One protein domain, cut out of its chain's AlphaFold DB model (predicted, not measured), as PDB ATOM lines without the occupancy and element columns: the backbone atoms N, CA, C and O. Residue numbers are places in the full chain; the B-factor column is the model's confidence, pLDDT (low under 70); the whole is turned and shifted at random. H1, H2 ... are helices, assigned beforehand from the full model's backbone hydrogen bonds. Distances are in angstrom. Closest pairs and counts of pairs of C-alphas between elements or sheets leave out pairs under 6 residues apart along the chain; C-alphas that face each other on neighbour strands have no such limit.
ATOM      1  N   ASP A  11      10.428  20.940 -25.008       92.06
ATOM      2  CA  ASP A  11       9.083  20.518 -25.427       92.06
ATOM      3  C   ASP A  11       8.116  21.710 -25.428       92.06
ATOM      4  O   ASP A  11       7.277  21.871 -26.320       92.06
ATOM      5  N   MET A  12       8.236  22.593 -24.431       93.94
ATOM      6  CA  MET A  12       7.447  23.824 -24.380       93.94
ATOM      7  C   MET A  12       7.831  24.822 -25.476       93.94
ATOM      8  O   MET A  12       6.941  25.502 -25.990       93.94
ATOM      9  N   ALA A  13       9.107  24.924 -25.852       95.81
ATOM     10  CA  ALA A  13       9.533  25.764 -26.970       95.81
ATOM     11  C   ALA A  13       8.927  25.279 -28.292       95.81
ATOM     12  O   ALA A  13       8.353  26.077 -29.037       95.81
ATOM     13  N   TYR A  14       8.958  23.968 -28.537       95.75
ATOM     14  CA  TYR A  14       8.332  23.359 -29.707       95.75
ATOM     15  C   TYR A  14       6.817  23.565 -29.736       95.75
ATOM     16  O   TYR A  14       6.281  23.969 -30.765       95.75
ATOM     17  N   ARG A  15       6.118  23.369 -28.611       94.94
ATOM     18  CA  ARG A  15       4.668  23.622 -28.521       94.94
ATOM     19  C   ARG A  15       4.316  25.072 -28.841       94.94
ATOM     20  O   ARG A  15       3.387  25.315 -29.607       94.94
ATOM     21  N   VAL A  16       5.052  26.035 -28.280       96.62
ATOM     22  CA  VAL A  16       4.782  27.464 -28.512       96.62
ATOM     23  C   VAL A  16       5.092  27.866 -29.951       96.62
ATOM     24  O   VAL A  16       4.314  28.614 -30.533       96.62
ATOM     25  N   ALA A  17       6.172  27.353 -30.545       96.56
ATOM     26  CA  ALA A  17       6.488  27.613 -31.948       96.56
ATOM     27  C   ALA A  17       5.477  26.962 -32.904       96.56
ATOM     28  O   ALA A  17       5.084  27.579 -33.888       96.56
ATOM     29  N   ALA A  18       5.022  25.743 -32.599       95.38
ATOM     30  CA  ALA A  18       4.073  25.009 -33.427       95.38
ATOM     31  C   ALA A  18       2.646  25.557 -33.348       95.38
ATOM     32  O   ALA A  18       1.925  25.501 -34.343       95.38
ATOM     33  N   LEU A  19       2.233  26.067 -32.182       96.00
ATOM     34  CA  LEU A  19       0.864  26.496 -31.897       96.00
ATOM     35  C   LEU A  19       0.796  27.901 -31.265       96.00
ATOM     36  O   LEU A  19       0.144  28.071 -30.237       96.00
ATOM     37  N   PRO A  20       1.403  28.950 -31.851       95.56
ATOM     38  CA  PRO A  20       1.537  30.242 -31.175       95.56
ATOM     39  C   PRO A  20       0.198  30.954 -30.940       95.56
ATOM     40  O   PRO A  20       0.117  31.800 -30.055       95.56
ATOM     41  N   LEU A  21      -0.867  30.602 -31.674       93.44
ATOM     42  CA  LEU A  21      -2.215  31.136 -31.436       93.44
ATOM     43  C   LEU A  21      -2.840  30.635 -30.123       93.44
ATOM     44  O   LEU A  21      -3.690  31.319 -29.561       93.44
ATOM     45  N   GLU A  22      -2.380  29.494 -29.605       93.38
ATOM     46  CA  GLU A  22      -2.849  28.908 -28.343       93.38
ATOM     47  C   GLU A  22      -2.149  29.511 -27.113       93.38
ATOM     48  O   GLU A  22      -2.475  29.187 -25.968       93.38
ATOM     49  N   TYR A  23      -1.171  30.398 -27.327       94.25
ATOM     50  CA  TYR A  23      -0.338  30.952 -26.270       94.25
ATOM     51  C   TYR A  23      -0.355  32.484 -26.250       94.25
ATOM     52  O   TYR A  23      -0.363  33.172 -27.267       94.25
ATOM     53  N   GLY A  24      -0.329  33.038 -25.036       93.44
ATOM     54  CA  GLY A  24      -0.186  34.477 -24.825       93.44
ATOM     55  C   GLY A  24       1.232  34.983 -25.101       93.44
ATOM     56  O   GLY A  24       2.204  34.225 -25.103       93.44
ATOM     57  N   GLU A  25       1.360  36.300 -25.234       96.00
ATOM     58  CA  GLU A  25       2.601  36.996 -25.616       96.00
ATOM     59  C   GLU A  25       3.763  36.705 -24.669       96.00
ATOM     60  O   GLU A  25       4.890  36.548 -25.110       96.00
ATOM     61  N   THR A  26       3.497  36.513 -23.374       96.00
ATOM     62  CA  THR A  26       4.530  36.119 -22.404       96.00
ATOM     63  C   THR A  26       5.236  34.817 -22.789       96.00
ATOM     64  O   THR A  26       6.448  34.713 -22.633       96.00
ATOM     65  N   ARG A  27       4.501  33.813 -23.287       96.56
ATOM     66  CA  ARG A  27       5.094  32.531 -23.703       96.56
ATOM     67  C   ARG A  27       5.853  32.672 -25.019       96.56
ATOM     68  O   ARG A  27       6.915  32.080 -25.162       96.56
ATOM     69  N   ILE A  28       5.347  33.491 -25.934       97.88
ATOM     70  CA  ILE A  28       6.021  33.792 -27.200       97.88
ATOM     71  C   ILE A  28       7.326  34.562 -26.944       97.88
ATOM     72  O   ILE A  28       8.371  34.182 -27.455       97.88
ATOM     73  N   ASN A  29       7.325  35.549 -26.048       97.56
ATOM     74  CA  ASN A  29       8.545  36.250 -25.638       97.56
ATOM     75  C   ASN A  29       9.560  35.312 -24.973       97.56
ATOM     76  O   ASN A  29      10.762  35.476 -25.162       97.56
ATOM     77  N   GLN A  30       9.106  34.298 -24.229       97.44
ATOM     78  CA  GLN A  30       9.990  33.262 -23.679       97.44
ATOM     79  C   GLN A  30      10.619  32.388 -24.777       97.44
ATOM     80  O   GLN A  30      11.781  32.007 -24.638       97.44
ATOM     81  N   LEU A  31       9.885  32.105 -25.861       98.12
ATOM     82  CA  LEU A  31      10.408  31.431 -27.054       98.12
ATOM     83  C   LEU A  31      11.457  32.302 -27.766       98.12
ATOM     84  O   LEU A  31      12.532  31.805 -28.092       98.12
ATOM     85  N   PHE A  32      11.195  33.600 -27.948       98.06
ATOM     86  CA  PHE A  32      12.186  34.520 -28.517       98.06
ATOM     87  C   PHE A  32      13.421  34.656 -27.632       98.06
ATOM     88  O   PHE A  32      14.534  34.557 -28.133       98.06
ATOM     89  N   THR A  33      13.244  34.786 -26.314       96.94
ATOM     90  CA  THR A  33      14.353  34.801 -25.340       96.94
ATOM     91  C   THR A  33      15.249  33.581 -25.524       96.94
ATOM     92  O   THR A  33      16.468  33.706 -25.580       96.94
ATOM     93  N   ARG A  34      14.644  32.398 -25.677       96.50
ATOM     94  CA  ARG A  34      15.383  31.172 -25.964       96.50
ATOM     95  C   ARG A  34      16.182  31.272 -27.269       96.50
ATOM     96  O   ARG A  34      17.366  30.957 -27.266       96.50
ATOM     97  N   GLY A  35      15.568  31.763 -28.344       97.12
ATOM     98  CA  GLY A  35      16.253  31.982 -29.620       97.12
ATOM     99  C   GLY A  35      17.417  32.972 -29.532       97.12
ATOM    100  O   GLY A  35      18.481  32.708 -30.087       97.12
ATOM    101  N   TYR A  36      17.244  34.072 -28.796       96.62
ATOM    102  CA  TYR A  36      18.279  35.082 -28.574       96.62
ATOM    103  C   TYR A  36      19.449  34.577 -27.736       96.62
ATOM    104  O   TYR A  36      20.585  34.953 -28.011       96.62
ATOM    105  N   ASN A  37      19.206  33.678 -26.777       95.62
ATOM    106  CA  ASN A  37      20.267  33.090 -25.957       95.62
ATOM    107  C   ASN A  37      21.329  32.349 -26.789       95.62
ATOM    108  O   ASN A  37      22.446  32.175 -26.309       95.62
ATOM    109  N   ARG A  38      21.025  31.952 -28.036       94.81
ATOM    110  CA  ARG A  38      22.022  31.411 -28.977       94.81
ATOM    111  C   ARG A  38      23.150  32.404 -29.275       94.81
ATOM    112  O   ARG A  38      24.277  31.986 -29.513       94.81
ATOM    113  N   TYR A  39      22.842  33.695 -29.246       96.00
ATOM    114  CA  TYR A  39      23.759  34.786 -29.561       96.00
ATOM    115  C   TYR A  39      24.310  35.450 -28.295       96.00
ATOM    116  O   TYR A  39      24.750  36.592 -28.343       96.00
ATOM    117  N   VAL A  40      24.289  34.751 -27.158       95.44
ATOM    118  CA  VAL A  40      24.931  35.194 -25.917       95.44
ATOM    119  C   VAL A  40      26.075  34.237 -25.609       95.44
ATOM    120  O   VAL A  40      25.855  33.079 -25.251       95.44
ATOM    121  N   VAL A  41      27.311  34.717 -25.737       93.06
ATOM    122  CA  VAL A  41      28.526  33.923 -25.511       93.06
ATOM    123  C   VAL A  41      29.263  34.502 -24.314       93.06
ATOM    124  O   VAL A  41      29.536  35.694 -24.264       93.06
ATOM    125  N   ASP A  42      29.534  33.669 -23.306       91.56
ATOM    126  CA  ASP A  42      30.190  34.076 -22.052       91.56
ATOM    127  C   ASP A  42      29.518  35.267 -21.326       91.56
ATOM    128  O   ASP A  42      30.144  35.980 -20.542       91.56
ATOM    129  N   GLY A  43      28.206  35.441 -21.534       89.81
ATOM    130  CA  GLY A  43      27.416  36.534 -20.959       89.81
ATOM    131  C   GLY A  43      27.475  37.844 -21.748       89.81
ATOM    132  O   GLY A  43      26.965  38.849 -21.257       89.81
ATOM    133  N   GLU A  44      28.074  37.835 -22.939       92.00
ATOM    134  CA  GLU A  44      28.146  38.973 -23.855       92.00
ATOM    135  C   GLU A  44      27.295  38.723 -25.107       92.00
ATOM    136  O   GLU A  44      27.395  37.670 -25.747       92.00
ATOM    137  N   ASP A  45      26.473  39.712 -25.467       92.50
ATOM    138  CA  ASP A  45      25.659  39.686 -26.683       92.50
ATOM    139  C   ASP A  45      26.555  39.690 -27.933       92.50
ATOM    140  O   ASP A  45      27.506  40.468 -28.027       92.50
ATOM    141  N   GLN A  46      26.214  38.853 -28.913       95.69
ATOM    142  CA  GLN A  46      26.869  38.727 -30.220       95.69
ATOM    143  C   GLN A  46      25.930  39.234 -31.333       95.69
ATOM    144  O   GLN A  46      25.394  38.448 -32.118       95.69
ATOM    145  N   PRO A  47      25.669  40.552 -31.405       93.12
ATOM    146  CA  PRO A  47      24.677  41.105 -32.323       93.12
ATOM    147  C   PRO A  47      25.089  40.970 -33.801       93.12
ATOM    148  O   PRO A  47      24.223  40.833 -34.661       93.12
ATOM    149  N   GLU A  48      26.391  40.951 -34.104       94.88
ATOM    150  CA  GLU A  48      26.899  40.731 -35.468       94.88
ATOM    151  C   GLU A  48      26.591  39.310 -35.970       94.88
ATOM    152  O   GLU A  48      26.160  39.141 -37.110       94.88
ATOM    153  N   ASP A  49      26.736  38.292 -35.116       96.50
ATOM    154  CA  ASP A  49      26.401  36.903 -35.462       96.50
ATOM    155  C   ASP A  49      24.899  36.737 -35.719       96.50
ATOM    156  O   ASP A  49      24.505  36.067 -36.676       96.50
ATOM    157  N   LEU A  50      24.060  37.401 -34.914       96.81
ATOM    158  CA  LEU A  50      22.615  37.436 -35.135       96.81
ATOM    159  C   LEU A  50      22.277  38.043 -36.500       96.81
ATOM    160  O   LEU A  50      21.499  37.449 -37.246       96.81
ATOM    161  N   VAL A  51      22.848  39.204 -36.838       97.75
ATOM    162  CA  VAL A  51      22.592  39.859 -38.132       97.75
ATOM    163  C   VAL A  51      23.046  38.977 -39.291       97.75
ATOM    164  O   VAL A  51      22.282  38.792 -40.234       97.75
ATOM    165  N   ASN A  52      24.223  38.353 -39.199       97.62
ATOM    166  CA  ASN A  52      24.720  37.439 -40.231       97.62
ATOM    167  C   ASN A  52      23.758  36.262 -40.484       97.62
ATOM    168  O   ASN A  52      23.507  35.892 -41.637       97.62
ATOM    169  N   ASP A  53      23.196  35.671 -39.426       97.69
ATOM    170  CA  ASP A  53      22.237  34.571 -39.564       97.69
ATOM    171  C   ASP A  53      20.853  35.053 -40.042       97.69
ATOM    172  O   ASP A  53      20.208  34.350 -40.828       97.69
ATOM    173  N   VAL A  54      20.419  36.265 -39.663       98.12
ATOM    174  CA  VAL A  54      19.212  36.915 -40.217       98.12
ATOM    175  C   VAL A  54      19.374  37.146 -41.717       98.12
ATOM    176  O   VAL A  54      18.519  36.735 -42.498       98.12
ATOM    177  N   GLU A  55      20.497  37.713 -42.154       98.12
ATOM    178  CA  GLU A  55      20.807  37.926 -43.568       98.12
ATOM    179  C   GLU A  55      20.836  36.609 -44.349       98.12
ATOM    180  O   GLU A  55      20.262  36.493 -45.440       98.12
ATOM    181  N   ARG A  56      21.476  35.578 -43.791       97.62
ATOM    182  CA  ARG A  56      21.539  34.253 -44.412       97.62
ATOM    183  C   ARG A  56      20.150  33.633 -44.556       97.62
ATOM    184  O   ARG A  56      19.851  33.083 -45.619       97.62
ATOM    185  N   PHE A  57      19.310  33.716 -43.525       97.88
ATOM    186  CA  PHE A  57      17.947  33.185 -43.546       97.88
ATOM    187  C   PHE A  57      17.045  33.981 -44.504       97.88
ATOM    188  O   PHE A  57      16.427  33.408 -45.404       97.88
ATOM    189  N   GLY A  58      17.021  35.308 -44.379       96.94
ATOM    190  CA  GLY A  58      16.208  36.190 -45.215       96.94
ATOM    191  C   GLY A  58      16.580  36.110 -46.697       96.94
ATOM    192  O   GLY A  58      15.705  36.012 -47.557       96.94
ATOM    193  N   THR A  59      17.872  36.040 -47.031       97.44
ATOM    194  CA  THR A  59      18.298  35.870 -48.433       97.44
ATOM    195  C   THR A  59      18.047  34.460 -48.976       97.44
ATOM    196  O   THR A  59      17.828  34.300 -50.185       97.44
ATOM    197  N   ALA A  60      18.047  33.432 -48.119       96.69
ATOM    198  CA  ALA A  60      17.673  32.070 -48.495       96.69
ATOM    199  C   ALA A  60      16.207  31.982 -48.935       96.69
ATOM    200  O   ALA A  60      15.910  31.265 -49.895       96.69
ATOM    201  N   ALA A  61      15.320  32.778 -48.328       96.44
ATOM    202  CA  ALA A  61      13.906  32.814 -48.685       96.44
ATOM    203  C   ALA A  61      13.668  33.140 -50.171       96.44
ATOM    204  O   ALA A  61      12.719  32.641 -50.757       96.44
ATOM    205  N   PHE A  62      14.548  33.870 -50.863       94.62
ATOM    206  CA  PHE A  62      14.379  34.163 -52.298       94.62
ATOM    207  C   PHE A  62      14.586  32.958 -53.235       94.62
ATOM    208  O   PHE A  62      14.392  33.081 -54.449       94.62
ATOM    209  N   LYS A  63      15.025  31.802 -52.723       94.69
ATOM    210  CA  LYS A  63      15.345  30.614 -53.523       94.69
ATOM    211  C   LYS A  63      14.323  29.509 -53.266       94.69
ATOM    212  O   LYS A  63      14.360  28.875 -52.221       94.69
ATOM    213  N   GLU A  64      13.477  29.232 -54.253       93.19
ATOM    214  CA  GLU A  64      12.426  28.203 -54.169       93.19
ATOM    215  C   GLU A  64      12.964  26.834 -53.739       93.19
ATOM    216  O   GLU A  64      12.472  26.268 -52.770       93.19
ATOM    217  N   GLN A  65      14.046  26.365 -54.369       93.88
ATOM    218  CA  GLN A  65      14.670  25.090 -54.008       93.88
ATOM    219  C   GLN A  65      15.058  25.033 -52.526       93.88
ATOM    220  O   GLN A  65      14.824  24.039 -51.860       93.88
ATOM    221  N   VAL A  66      15.596  26.128 -51.990       94.38
ATOM    222  CA  VAL A  66      16.030  26.195 -50.592       94.38
ATOM    223  C   VAL A  66      14.843  26.159 -49.633       94.38
ATOM    224  O   VAL A  66      14.936  25.558 -48.566       94.38
ATOM    225  N   ARG A  67      13.718  26.781 -50.006       94.81
ATOM    226  CA  ARG A  67      12.478  26.694 -49.229       94.81
ATOM    227  C   ARG A  67      11.918  25.276 -49.243       94.81
ATOM    228  O   ARG A  67      11.504  24.803 -48.191       94.81
ATOM    229  N   ALA A  68      11.946  24.601 -50.389       92.75
ATOM    230  CA  ALA A  68      11.499  23.215 -50.514       92.75
ATOM    231  C   ALA A  68      12.383  22.250 -49.702       92.75
ATOM    232  O   ALA A  68      11.864  21.466 -48.911       92.75
ATOM    233  N   ASP A  69      13.709  22.364 -49.831       93.81
ATOM    234  CA  ASP A  69      14.681  21.507 -49.138       93.81
ATOM    235  C   ASP A  69      14.578  21.632 -47.606       93.81
ATOM    236  O   ASP A  69      14.806  20.662 -46.883       93.81
ATOM    237  N   ALA A  70      14.157  22.797 -47.096       93.19
ATOM    238  CA  ALA A  70      13.988  23.038 -45.663       93.19
ATOM    239  C   ALA A  70      12.947  22.130 -44.982       93.19
ATOM    240  O   ALA A  70      12.985  21.964 -43.761       93.19
ATOM    241  N   ALA A  71      12.026  21.534 -45.750       89.00
ATOM    242  CA  ALA A  71      11.073  20.550 -45.239       89.00
ATOM    243  C   ALA A  71      11.754  19.225 -44.854       89.00
ATOM    244  O   ALA A  71      11.220  18.450 -44.056       89.00
ATOM    245  N   GLU A  72      12.941  18.962 -45.403       88.44
ATOM    246  CA  GLU A  72      13.740  17.783 -45.097       88.44
ATOM    247  C   GLU A  72      14.923  18.118 -44.191       88.44
ATOM    248  O   GLU A  72      15.121  17.438 -43.183       88.44
ATOM    249  N   GLU A  73      15.646  19.193 -44.498       89.56
ATOM    250  CA  GLU A  73      16.862  19.612 -43.804       89.56
ATOM    251  C   GLU A  73      16.691  21.028 -43.226       89.56
ATOM    252  O   GLU A  73      16.778  22.011 -43.966       89.56
ATOM    253  N   PRO A  74      16.439  21.173 -41.911       89.38
ATOM    254  CA  PRO A  74      16.198  22.485 -41.335       89.38
ATOM    255  C   PRO A  74      17.498  23.306 -41.262       89.38
ATOM    256  O   PRO A  74      18.582  22.797 -40.979       89.38
ATOM    257  N   PHE A  75      17.372  24.611 -41.492       87.56
ATOM    258  CA  PHE A  75      18.413  25.637 -41.394       87.56
ATOM    259  C   PHE A  75      19.001  25.778 -39.997       87.56
ATOM    260  O   PHE A  75      20.167  26.146 -39.847       87.56
ATOM    261  N   VAL A  76      18.165  25.553 -38.989       91.94
ATOM    262  CA  VAL A  76      18.503  25.675 -37.576       91.94
ATOM    263  C   VAL A  76      18.085  24.405 -36.854       91.94
ATOM    264  O   VAL A  76      17.280  23.630 -37.361       91.94
ATOM    265  N   ASP A  77      18.633  24.200 -35.667       92.50
ATOM    266  CA  ASP A  77      18.401  23.030 -34.821       92.50
ATOM    267  C   ASP A  77      17.348  23.268 -33.730       92.50
ATOM    268  O   ASP A  77      16.983  22.339 -33.013       92.50
ATOM    269  N   GLU A  78      16.834  24.497 -33.607       93.56
ATOM    270  CA  GLU A  78      15.966  24.879 -32.500       93.56
ATOM    271  C   GLU A  78      14.822  25.830 -32.912       93.56
ATOM    272  O   GLU A  78      15.060  26.828 -33.605       93.56
ATOM    273  N   PRO A  79      13.574  25.593 -32.448       95.62
ATOM    274  CA  PRO A  79      12.412  26.406 -32.818       95.62
ATOM    275  C   PRO A  79      12.487  27.864 -32.343       95.62
ATOM    276  O   PRO A  79      11.932  28.744 -32.999       95.62
ATOM    277  N   GLY A  80      13.173  28.141 -31.226       97.38
ATOM    278  CA  GLY A  80      13.367  29.509 -30.732       97.38
ATOM    279  C   GLY A  80      14.205  30.344 -31.698       97.38
ATOM    280  O   GLY A  80      13.797  31.436 -32.093       97.38
ATOM    281  N   THR A  81      15.345  29.802 -32.137       97.81
ATOM    282  CA  THR A  81      16.203  30.444 -33.142       97.81
ATOM    283  C   THR A  81      15.472  30.601 -34.472       97.81
ATOM    284  O   THR A  81      15.540  31.671 -35.069       97.81
ATOM    285  N   LEU A  82      14.716  29.585 -34.904       98.19
ATOM    286  CA  LEU A  82      13.911  29.669 -36.126       98.19
ATOM    287  C   LEU A  82      12.923  30.841 -36.077       98.19
ATOM    288  O   LEU A  82      12.819  31.603 -37.037       98.19
ATOM    289  N   ALA A  83      12.209  30.985 -34.955       98.19
ATOM    290  CA  ALA A  83      11.241  32.055 -34.765       98.19
ATOM    291  C   ALA A  83      11.914  33.432 -34.824       98.19
ATOM    292  O   ALA A  83      11.423  34.286 -35.553       98.19
ATOM    293  N   VAL A  84      13.047  33.626 -34.134       98.50
ATOM    294  CA  VAL A  84      13.809  34.891 -34.158       98.50
ATOM    295  C   VAL A  84      14.290  35.231 -35.569       98.50
ATOM    296  O   VAL A  84      14.056  36.337 -36.045       98.50
ATOM    297  N   LEU A  85      14.938  34.293 -36.267       98.56
ATOM    298  CA  LEU A  85      15.494  34.566 -37.595       98.56
ATOM    299  C   LEU A  85      14.406  34.897 -38.617       98.56
ATOM    300  O   LEU A  85      14.556  35.843 -39.392       98.56
ATOM    301  N   ALA A  86      13.299  34.153 -38.605       98.31
ATOM    302  CA  ALA A  86      12.208  34.371 -39.542       98.31
ATOM    303  C   ALA A  86      11.475  35.696 -39.290       98.31
ATOM    304  O   ALA A  86      11.188  36.417 -40.247       98.31
ATOM    305  N   THR A  87      11.188  36.044 -38.029       98.44
ATOM    306  CA  THR A  87      10.486  37.295 -37.714       98.44
ATOM    307  C   THR A  87      11.374  38.513 -37.934       98.44
ATOM    308  O   THR A  87      10.916  39.460 -38.562       98.44
ATOM    309  N   LEU A  88      12.651  38.482 -37.535       98.44
ATOM    310  CA  LEU A  88      13.584  39.580 -37.819       98.44
ATOM    311  C   LEU A  88      13.810  39.769 -39.325       98.44
ATOM    312  O   LEU A  88      13.785  40.899 -39.795       98.44
ATOM    313  N   SER A  89      13.933  38.683 -40.099       98.44
ATOM    314  CA  SER A  89      14.026  38.778 -41.567       98.44
ATOM    315  C   SER A  89      12.786  39.442 -42.171       98.44
ATOM    316  O   SER A  89      12.903  40.266 -43.075       98.44
ATOM    317  N   ALA A  90      11.588  39.093 -41.686       96.81
ATOM    318  CA  ALA A  90      10.343  39.701 -42.147       96.81
ATOM    319  C   ALA A  90      10.257  41.191 -41.781       96.81
ATOM    320  O   ALA A  90       9.785  41.979 -42.597       96.81
ATOM    321  N   ILE A  91      10.754  41.585 -40.604       95.75
ATOM    322  CA  ILE A  91      10.848  42.990 -40.187       95.75
ATOM    323  C   ILE A  91      11.802  43.762 -41.103       95.75
ATOM    324  O   ILE A  91      11.406  44.790 -41.636       95.75
ATOM    325  N   CYS A  92      13.003  43.241 -41.388       96.75
ATOM    326  CA  CYS A  92      13.939  43.871 -42.330       96.75
ATOM    327  C   CYS A  92      13.313  44.079 -43.718       96.75
ATOM    328  O   CYS A  92      13.506  45.121 -44.334       96.75
ATOM    329  N   VAL A  93      12.511  43.118 -44.193       94.69
ATOM    330  CA  VAL A  93      11.732  43.293 -45.425       94.69
ATOM    331  C   VAL A  93      10.699  44.406 -45.256       94.69
ATOM    332  O   VAL A  93      10.661  45.289 -46.097       94.69
ATOM    333  N   LYS A  94       9.871  44.402 -44.204       87.06
ATOM    334  CA  LYS A  94       8.823  45.422 -43.999       87.06
ATOM    335  C   LYS A  94       9.375  46.849 -43.911       87.06
ATOM    336  O   LYS A  94       8.734  47.760 -44.418       87.06
ATOM    337  N   GLU A  95      10.553  47.021 -43.321       87.25
ATOM    338  CA  GLU A  95      11.220  48.320 -43.153       87.25
ATOM    339  C   GLU A  95      11.978  48.798 -44.404       87.25
ATOM    340  O   GLU A  95      12.544  49.891 -44.421       87.25
ATOM    341  N   HIS A  96      12.009  47.999 -45.473       87.56
ATOM    342  CA  HIS A  96      12.678  48.388 -46.707       87.56
ATOM    343  C   HIS A  96      11.993  49.618 -47.344       87.56
ATOM    344  O   HIS A  96      10.778  49.580 -47.564       87.56
ATOM    345  N   PRO A  97      12.726  50.672 -47.768       81.62
ATOM    346  CA  PRO A  97      12.124  51.923 -48.256       81.62
ATOM    347  C   PRO A  97      11.133  51.756 -49.417       81.62
ATOM    348  O   PRO A  97      10.109  52.428 -49.478       81.62
ATOM    349  N   LYS A  98      11.392  50.813 -50.334       74.44
ATOM    350  CA  LYS A  98      10.476  50.502 -51.453       74.44
ATOM    351  C   LYS A  98       9.107  49.956 -51.010       74.44
ATOM    352  O   LYS A  98       8.208  49.871 -51.843       74.44
ATOM    353  N   PHE A  99       8.939  49.587 -49.740       75.19
ATOM    354  CA  PHE A  99       7.693  49.054 -49.193       75.19
ATOM    355  C   PHE A  99       7.013  49.969 -48.169       75.19
ATOM    356  O   PHE A  99       5.972  49.580 -47.651       75.19
ATOM    357  N   GLU A 100       7.510  51.191 -47.938       64.88
ATOM    358  CA  GLU A 100       6.945  52.143 -46.959       64.88
ATOM    359  C   GLU A 100       5.430  52.366 -47.138       64.88
ATOM    360  O   GLU A 100       4.687  52.546 -46.172       64.88
ATOM    361  N   HIS A 101       4.951  52.325 -48.383       54.34
ATOM    362  CA  HIS A 101       3.534  52.486 -48.730       54.34
ATOM    363  C   HIS A 101       2.909  51.214 -49.309       54.34
ATOM    364  O   HIS A 101       1.754  51.213 -49.730       54.34
ATOM    365  N   ALA A 102       3.662  50.115 -49.338       53.97
ATOM    366  CA  ALA A 102       3.186  48.855 -49.870       53.97
ATOM    367  C   ALA A 102       2.490  48.045 -48.780       53.97
ATOM    368  O   ALA A 102       3.025  47.811 -47.698       53.97
ATOM    369  N   SER A 103       1.302  47.530 -49.088       57.53
ATOM    370  CA  SER A 103       0.661  46.569 -48.197       57.53
ATOM    371  C   SER A 103       1.505  45.286 -48.115       57.53
ATOM    372  O   SER A 103       1.801  44.701 -49.164       57.53
ATOM    373  N   PRO A 104       1.816  44.762 -46.909       65.06
ATOM    374  CA  PRO A 104       2.546  43.503 -46.738       65.06
ATOM    375  C   PRO A 104       1.956  42.319 -47.518       65.06
ATOM    376  O   PRO A 104       2.677  41.413 -47.930       65.06
ATOM    377  N   ARG A 105       0.644  42.342 -47.795       62.97
ATOM    378  CA  ARG A 105      -0.045  41.307 -48.581       62.97
ATOM    379  C   ARG A 105       0.467  41.191 -50.021       62.97
ATOM    380  O   ARG A 105       0.356  40.112 -50.598       62.97
ATOM    381  N   ASN A 106       1.030  42.272 -50.561       60.59
ATOM    382  CA  ASN A 106       1.538  42.348 -51.927       60.59
ATOM    383  C   ASN A 106       3.019  41.950 -52.018       60.59
ATOM    384  O   ASN A 106       3.508  41.702 -53.116       60.59
ATOM    385  N   ILE A 107       3.731  41.857 -50.891       73.44
ATOM    386  CA  ILE A 107       5.178  41.622 -50.852       73.44
ATOM    387  C   ILE A 107       5.449  40.112 -50.844       73.44
ATOM    388  O   ILE A 107       5.369  39.455 -49.806       73.44
ATOM    389  N   GLN A 108       5.818  39.551 -51.997       82.44
ATOM    390  CA  GLN A 108       6.096  38.118 -52.174       82.44
ATOM    391  C   GLN A 108       7.194  37.614 -51.229       82.44
ATOM    392  O   GLN A 108       7.161  36.473 -50.767       82.44
ATOM    393  N   VAL A 109       8.163  38.470 -50.900       91.06
ATOM    394  CA  VAL A 109       9.281  38.121 -50.015       91.06
ATOM    395  C   VAL A 109       8.796  37.701 -48.620       91.06
ATOM    396  O   VAL A 109       9.331  36.746 -48.058       91.06
ATOM    397  N   LEU A 110       7.738  38.323 -48.088       88.25
ATOM    398  CA  LEU A 110       7.168  37.948 -46.788       88.25
ATOM    399  C   LEU A 110       6.552  36.543 -46.814       88.25
ATOM    400  O   LEU A 110       6.720  35.773 -45.869       88.25
ATOM    401  N   TYR A 111       5.904  36.172 -47.921       87.25
ATOM    402  CA  TYR A 111       5.378  34.819 -48.122       87.25
ATOM    403  C   TYR A 111       6.499  33.798 -48.261       87.25
ATOM    404  O   TYR A 111       6.417  32.720 -47.683       87.25
ATOM    405  N   ASN A 112       7.575  34.156 -48.957       95.06
ATOM    406  CA  ASN A 112       8.743  33.297 -49.087       95.06
ATOM    407  C   ASN A 112       9.413  33.031 -47.722       95.06
ATOM    408  O   ASN A 112       9.823  31.905 -47.446       95.06
ATOM    409  N   ILE A 113       9.520  34.045 -46.854       97.12
ATOM    410  CA  ILE A 113      10.048  33.893 -45.485       97.12
ATOM    411  C   ILE A 113       9.123  33.002 -44.652       97.12
ATOM    412  O   ILE A 113       9.594  32.102 -43.957       97.12
ATOM    413  N   ARG A 114       7.809  33.219 -44.753       94.94
ATOM    414  CA  ARG A 114       6.790  32.404 -44.084       94.94
ATOM    415  C   ARG A 114       6.854  30.940 -44.515       94.94
ATOM    416  O   ARG A 114       6.863  30.062 -43.663       94.94
ATOM    417  N   GLU A 115       6.930  30.674 -45.815       94.50
ATOM    418  CA  GLU A 115       7.071  29.322 -46.363       94.50
ATOM    419  C   GLU A 115       8.352  28.657 -45.840       94.50
ATOM    420  O   GLU A 115       8.310  27.529 -45.347       94.50
ATOM    421  N   LEU A 116       9.479  29.381 -45.862       96.62
ATOM    422  CA  LEU A 116      10.742  28.884 -45.318       96.62
ATOM    423  C   LEU A 116      10.612  28.544 -43.825       96.62
ATOM    424  O   LEU A 116      11.071  27.483 -43.405       96.62
ATOM    425  N   TYR A 117       9.966  29.401 -43.031       97.06
ATOM    426  CA  TYR A 117       9.688  29.147 -41.616       97.06
ATOM    427  C   TYR A 117       8.853  27.876 -41.411       97.06
ATOM    428  O   TYR A 117       9.244  27.010 -40.629       97.06
ATOM    429  N   VAL A 118       7.735  27.739 -42.130       95.19
ATOM    430  CA  VAL A 118       6.818  26.597 -41.992       95.19
ATOM    431  C   VAL A 118       7.513  25.285 -42.350       95.19
ATOM    432  O   VAL A 118       7.398  24.313 -41.603       95.19
ATOM    433  N   ASN A 119       8.287  25.261 -43.436       95.06
ATOM    434  CA  ASN A 119       9.001  24.059 -43.865       95.06
ATOM    435  C   ASN A 119      10.087  23.653 -42.855       95.06
ATOM    436  O   ASN A 119      10.152  22.490 -42.457       95.06
ATOM    437  N   ASN A 120      10.866  24.620 -42.356       95.62
ATOM    438  CA  ASN A 120      11.840  24.377 -41.289       95.62
ATOM    439  C   ASN A 120      11.184  23.823 -40.020       95.62
ATOM    440  O   ASN A 120      11.668  22.850 -39.441       95.62
ATOM    441  N   LEU A 121      10.078  24.432 -39.588       95.06
ATOM    442  CA  LEU A 121       9.371  24.028 -38.380       95.06
ATOM    443  C   LEU A 121       8.796  22.615 -38.516       95.06
ATOM    444  O   LEU A 121       8.910  21.824 -37.583       95.06
ATOM    445  N   ALA A 122       8.239  22.274 -39.679       91.19
ATOM    446  CA  ALA A 122       7.758  20.927 -39.961       91.19
ATOM    447  C   ALA A 122       8.886  19.886 -39.840       91.19
ATOM    448  O   ALA A 122       8.696  18.842 -39.207       91.19
ATOM    449  N   SER A 123      10.076  20.186 -40.375       91.31
ATOM    450  CA  SER A 123      11.232  19.293 -40.250       91.31
ATOM    451  C   SER A 123      11.706  19.155 -38.799       91.31
ATOM    452  O   SER A 123      11.910  18.036 -38.322       91.31
ATOM    453  N   LEU A 124      11.787  20.266 -38.058       93.06
ATOM    454  CA  LEU A 124      12.129  20.265 -36.632       93.06
ATOM    455  C   LEU A 124      11.147  19.413 -35.811       93.06
ATOM    456  O   LEU A 124      11.569  18.554 -35.040       93.06
ATOM    457  N   ILE A 125       9.837  19.586 -36.012       91.25
ATOM    458  CA  ILE A 125       8.786  18.810 -35.328       91.25
ATOM    459  C   ILE A 125       8.931  17.310 -35.605       91.25
ATOM    460  O   ILE A 125       8.769  16.489 -34.701       91.25
ATOM    461  N   ARG A 126       9.252  16.943 -36.849       86.25
ATOM    462  CA  ARG A 126       9.454  15.548 -37.255       86.25
ATOM    463  C   ARG A 126      10.658  14.905 -36.559       86.25
ATOM    464  O   ARG A 126      10.607  13.714 -36.272       86.25
ATOM    465  N   VAL A 127      11.722  15.667 -36.299       85.25
ATOM    466  CA  VAL A 127      12.939  15.176 -35.624       85.25
ATOM    467  C   VAL A 127      12.778  15.128 -34.099       85.25
ATOM    468  O   VAL A 127      13.350  14.250 -33.457       85.25
ATOM    469  N   HIS A 128      12.007  16.049 -33.520       83.44
ATOM    470  CA  HIS A 128      11.971  16.283 -32.076       83.44
ATOM    471  C   HIS A 128      11.277  15.187 -31.246       83.44
ATOM    472  O   HIS A 128      11.687  14.962 -30.109       83.44
ATOM    473  N   GLY A 129      10.251  14.491 -31.757       67.00
ATOM    474  CA  GLY A 129       9.338  13.765 -30.861       67.00
ATOM    475  C   GLY A 129       8.796  12.410 -31.313       67.00
ATOM    476  O   GLY A 129       8.823  12.030 -32.478       67.00
ATOM    477  N   SER A 241      12.409  47.774 -29.440       93.62
ATOM    478  CA  SER A 241      12.450  49.234 -29.317       93.62
ATOM    479  C   SER A 241      12.822  49.904 -30.644       93.62
ATOM    480  O   SER A 241      13.504  49.303 -31.472       93.62
ATOM    481  N   ASP A 242      12.470  51.183 -30.807       92.31
ATOM    482  CA  ASP A 242      12.859  51.988 -31.978       92.31
ATOM    483  C   ASP A 242      14.382  51.979 -32.214       92.31
ATOM    484  O   ASP A 242      14.842  51.895 -33.353       92.31
ATOM    485  N   ASP A 243      15.175  52.008 -31.134       95.12
ATOM    486  CA  ASP A 243      16.640  51.931 -31.200       95.12
ATOM    487  C   ASP A 243      17.113  50.567 -31.731       95.12
ATOM    488  O   ASP A 243      18.045  50.503 -32.531       95.12
ATOM    489  N   GLN A 244      16.474  49.470 -31.303       93.94
ATOM    490  CA  GLN A 244      16.798  48.119 -31.771       93.94
ATOM    491  C   GLN A 244      16.387  47.917 -33.227       93.94
ATOM    492  O   GLN A 244      17.156  47.341 -33.993       93.94
ATOM    493  N   LEU A 245      15.210  48.415 -33.609       92.00
ATOM    494  CA  LEU A 245      14.725  48.384 -34.983       92.00
ATOM    495  C   LEU A 245      15.667  49.159 -35.905       92.00
ATOM    496  O   LEU A 245      16.144  48.611 -36.892       92.00
ATOM    497  N   THR A 246      16.008  50.394 -35.527       92.94
ATOM    498  CA  THR A 246      16.948  51.240 -36.276       92.94
ATOM    499  C   THR A 246      18.316  50.576 -36.384       92.94
ATOM    500  O   THR A 246      18.931  50.586 -37.448       92.94
ATOM    501  N   TRP A 247      18.816  49.986 -35.293       95.50
ATOM    502  CA  TRP A 247      20.091  49.280 -35.317       95.50
ATOM    503  C   TRP A 247      20.039  48.080 -36.269       95.50
ATOM    504  O   TRP A 247      20.938  47.937 -37.096       95.50
ATOM    505  N   LEU A 248      18.986  47.262 -36.208       95.06
ATOM    506  CA  LEU A 248      18.816  46.105 -37.083       95.06
ATOM    507  C   LEU A 248      18.785  46.520 -38.556       95.06
ATOM    508  O   LEU A 248      19.569  45.999 -39.338       95.06
ATOM    509  N   THR A 249      17.938  47.480 -38.929       90.94
ATOM    510  CA  THR A 249      17.781  47.916 -40.329       90.94
ATOM    511  C   THR A 249      18.984  48.689 -40.863       90.94
ATOM    512  O   THR A 249      19.196  48.733 -42.067       90.94
ATOM    513  N   THR A 250      19.809  49.273 -39.987       93.25
ATOM    514  CA  THR A 250      21.069  49.927 -40.384       93.25
ATOM    515  C   THR A 250      22.209  48.928 -40.601       93.25
ATOM    516  O   THR A 250      23.118  49.205 -41.381       93.25
ATOM    517  N   ASN A 251      22.210  47.805 -39.873       94.88
ATOM    518  CA  ASN A 251      23.290  46.812 -39.929       94.88
ATOM    519  C   ASN A 251      22.959  45.610 -40.825       94.88
ATOM    520  O   ASN A 251      23.878  44.932 -41.274       94.88
ATOM    521  N   GLU A 252      21.682  45.354 -41.098       95.69
ATOM    522  CA  GLU A 252      21.245  44.438 -42.149       95.69
ATOM    523  C   GLU A 252      21.479  45.078 -43.525       95.69
ATOM    524  O   GLU A 252      21.089  46.216 -43.773       95.69
ATOM    525  N   SER A 253      22.127  44.344 -44.424       94.56
ATOM    526  CA  SER A 253      22.460  44.798 -45.775       94.56
ATOM    527  C   SER A 253      22.072  43.794 -46.861       94.56
ATOM    528  O   SER A 253      21.646  44.184 -47.948       94.56
ATOM    529  N   ALA A 254      22.201  42.491 -46.610       97.00
ATOM    530  CA  ALA A 254      22.108  41.480 -47.660       97.00
ATOM    531  C   ALA A 254      20.690  41.253 -48.225       97.00
ATOM    532  O   ALA A 254      20.547  40.952 -49.417       97.00
ATOM    533  N   ILE A 255      19.650  41.336 -47.391       96.88
ATOM    534  CA  ILE A 255      18.229  41.286 -47.769       96.88
ATOM    535  C   ILE A 255      17.894  42.551 -48.552       96.88
ATOM    536  O   ILE A 255      17.369  42.439 -49.662       96.88
ATOM    537  N   THR A 256      18.268  43.719 -48.028       94.19
ATOM    538  CA  THR A 256      18.072  45.019 -48.689       94.19
ATOM    539  C   THR A 256      18.717  45.041 -50.081       94.19
ATOM    540  O   THR A 256      18.026  45.150 -51.094       94.19
ATOM    541  N   GLU A 257      20.014  44.734 -50.183       96.19
ATOM    542  CA  GLU A 257      20.726  44.628 -51.466       96.19
ATOM    543  C   GLU A 257      20.137  43.561 -52.402       96.19
ATOM    544  O   GLU A 257      20.333  43.588 -53.623       96.19
ATOM    545  N   ARG A 258      19.491  42.522 -51.862       96.56
ATOM    546  CA  ARG A 258      18.840  41.497 -52.684       96.56
ATOM    547  C   ARG A 258      17.537  42.016 -53.284       96.56
ATOM    548  O   ARG A 258      17.291  41.714 -54.452       96.56
ATOM    549  N   ILE A 259      16.735  42.741 -52.507       92.50
ATOM    550  CA  ILE A 259      15.497  43.376 -52.970       92.50
ATOM    551  C   ILE A 259      15.832  44.385 -54.064       92.50
ATOM    552  O   ILE A 259      15.324  44.247 -55.178       92.50
ATOM    553  N   ASP A 260      16.759  45.303 -53.789       90.69
ATOM    554  CA  ASP A 260      17.169  46.340 -54.737       90.69
ATOM    555  C   ASP A 260      17.676  45.743 -56.048       90.69
ATOM    556  O   ASP A 260      17.187  46.095 -57.118       90.69
ATOM    557  N   ARG A 261      18.555  44.731 -55.998       92.38
ATOM    558  CA  ARG A 261      19.033  44.060 -57.219       92.38
ATOM    559  C   ARG A 261      17.927  43.409 -58.040       92.38
ATOM    560  O   ARG A 261      18.048  43.352 -59.261       92.38
ATOM    561  N   PHE A 262      16.893  42.848 -57.410       89.06
ATOM    562  CA  PHE A 262      15.778  42.279 -58.169       89.06
ATOM    563  C   PHE A 262      14.916  43.364 -58.802       89.06
ATOM    564  O   PHE A 262      14.495  43.181 -59.941       89.06
ATOM    565  N   LEU A 263      14.706  44.486 -58.117       81.25
ATOM    566  CA  LEU A 263      14.011  45.638 -58.686       81.25
ATOM    567  C   LEU A 263      14.803  46.238 -59.857       81.25
ATOM    568  O   LEU A 263      14.257  46.370 -60.947       81.25
ATOM    569  N   GLU A 264      16.102  46.488 -59.683       81.06
ATOM    570  CA  GLU A 264      16.997  47.009 -60.729       81.06
ATOM    571  C   GLU A 264      17.092  46.083 -61.951       81.06
ATOM    572  O   GLU A 264      17.213  46.541 -63.085       81.06
ATOM    573  N   ALA A 265      17.037  44.766 -61.738       78.19
ATOM    574  CA  ALA A 265      17.058  43.775 -62.811       78.19
ATOM    575  C   ALA A 265      15.669  43.495 -63.425       78.19
ATOM    576  O   ALA A 265      15.564  42.640 -64.307       78.19
ATOM    577  N   GLY A 266      14.608  44.171 -62.967       67.69
ATOM    578  CA  GLY A 266      13.240  43.995 -63.467       67.69
ATOM    579  C   GLY A 266      12.590  42.657 -63.092       67.69
ATOM    580  O   GLY A 266      11.650  42.219 -63.754       67.69
ATOM    581  N   HIS A 267      13.079  41.988 -62.045       77.94
ATOM    582  CA  HIS A 267      12.542  40.734 -61.500       77.94
ATOM    583  C   HIS A 267      11.407  40.983 -60.496       77.94
ATOM    584  O   HIS A 267      11.429  40.504 -59.356       77.94
ATOM    585  N   HIS A 268      10.409  41.758 -60.911       76.50
ATOM    586  CA  HIS A 268       9.277  42.151 -60.074       76.50
ATOM    587  C   HIS A 268       8.456  40.953 -59.580       76.50
ATOM    588  O   HIS A 268       7.953  40.996 -58.462       76.50
ATOM    589  N   GLU A 269       8.411  39.846 -60.329       72.12
ATOM    590  CA  GLU A 269       7.743  38.597 -59.935       72.12
ATOM    591  C   GLU A 269       8.333  37.964 -58.666       72.12
ATOM    592  O   GLU A 269       7.681  37.180 -57.982       72.12
TER     593      GLU A 269
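This is residues 11 to 129 and 241 to 269 of the 508 residues of an uncharacterized protein of Halobiforma lacisalsi AJ5 (UniProt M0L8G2). Helix H5 makes the middle of a helical body: H6 folds back beside it as a helical hairpin, while H2 and H3 cross it, H2 at its first half and H3 farther along. Round this core, H1 packs by the first residues of H5, short H4 runs along H6, H8 packs by the last residues of H5 and the far half of H3, and H7 is only near H3 and H5. The printed part has 148 residues with eight named helices, H1 to H8 in chain order, and no named strand; the class is all helix. It is compact, with a radius of gyration of the C-alphas of 15.4 A, and spans 45 by 34 by 27 A.

H1, residues 11 to 18, touches residues 27 to 31 of H2, residues 25 to 39, about perpendicular at 74 degrees; their closest C-alphas, Ala 13 and Leu 31, are 5.7 A apart. H3, residues 47 to 61, and H4, residues 64 to 69, only just touch, with 3 pairs of C-alphas within 8 A, and only at the corner by their link; Ala 61 and Arg 67 have the closest C-alphas, 6.3 A. H5, residues 79 to 94, touches H2 with residues 79 to 84, about perpendicular at 85 degrees, the C-alphas of Gly 35 and Thr 81 being closest at 3.8 A. H5 touches H3 with residues 85 to 90, about perpendicular at 76 degrees, closest at C-alphas 58 and 89, 5.0 A. H6, residues 108 to 128, forms a hairpin with H5, opposite ways at a shallow tilt of 1 degrees; the closest C-alphas, Ala 90 and Leu 110, are 5.9 A apart. H4 touches residues 112 to 119 of H6, the same way at a shallow tilt of 7 degrees, closest at C-alphas 67 and 116, 4.8 A. H7, residues 242 to 251, is close to H5 but not clearly touching, with C-alphas 92 and 249 closest at 5.9 A. H8, residues 254 to 264, touches residues 55 to 59 of H3, closest at C-alphas 59 and 255, 5.5 A. Every O i to N i+4 pair is within hydrogen-bond range in the helices but H2, with 9 of 11.

H1 begins at C-alpha 11 (9.083, 20.518, -25.427). From first to last C-alpha H2 measures 21.6 A, H3 21.3 A, H5 22.3 A and H6, the longest, 30.3 A. H8 ends at C-alpha 264 (16.997, 47.009, -60.729).

The C-alphas farthest apart, Asp 42 and Gly 266, are 45.8 A apart. Residues 130 to 240 are not printed, and C-alphas 129 and 241 are 35.6 A apart across the cut. The link from H5 to H6 is long, 13 residues. Mean pLDDT of the printed part is 91.2; residues 100 to 106, 129 and 266 are under 70.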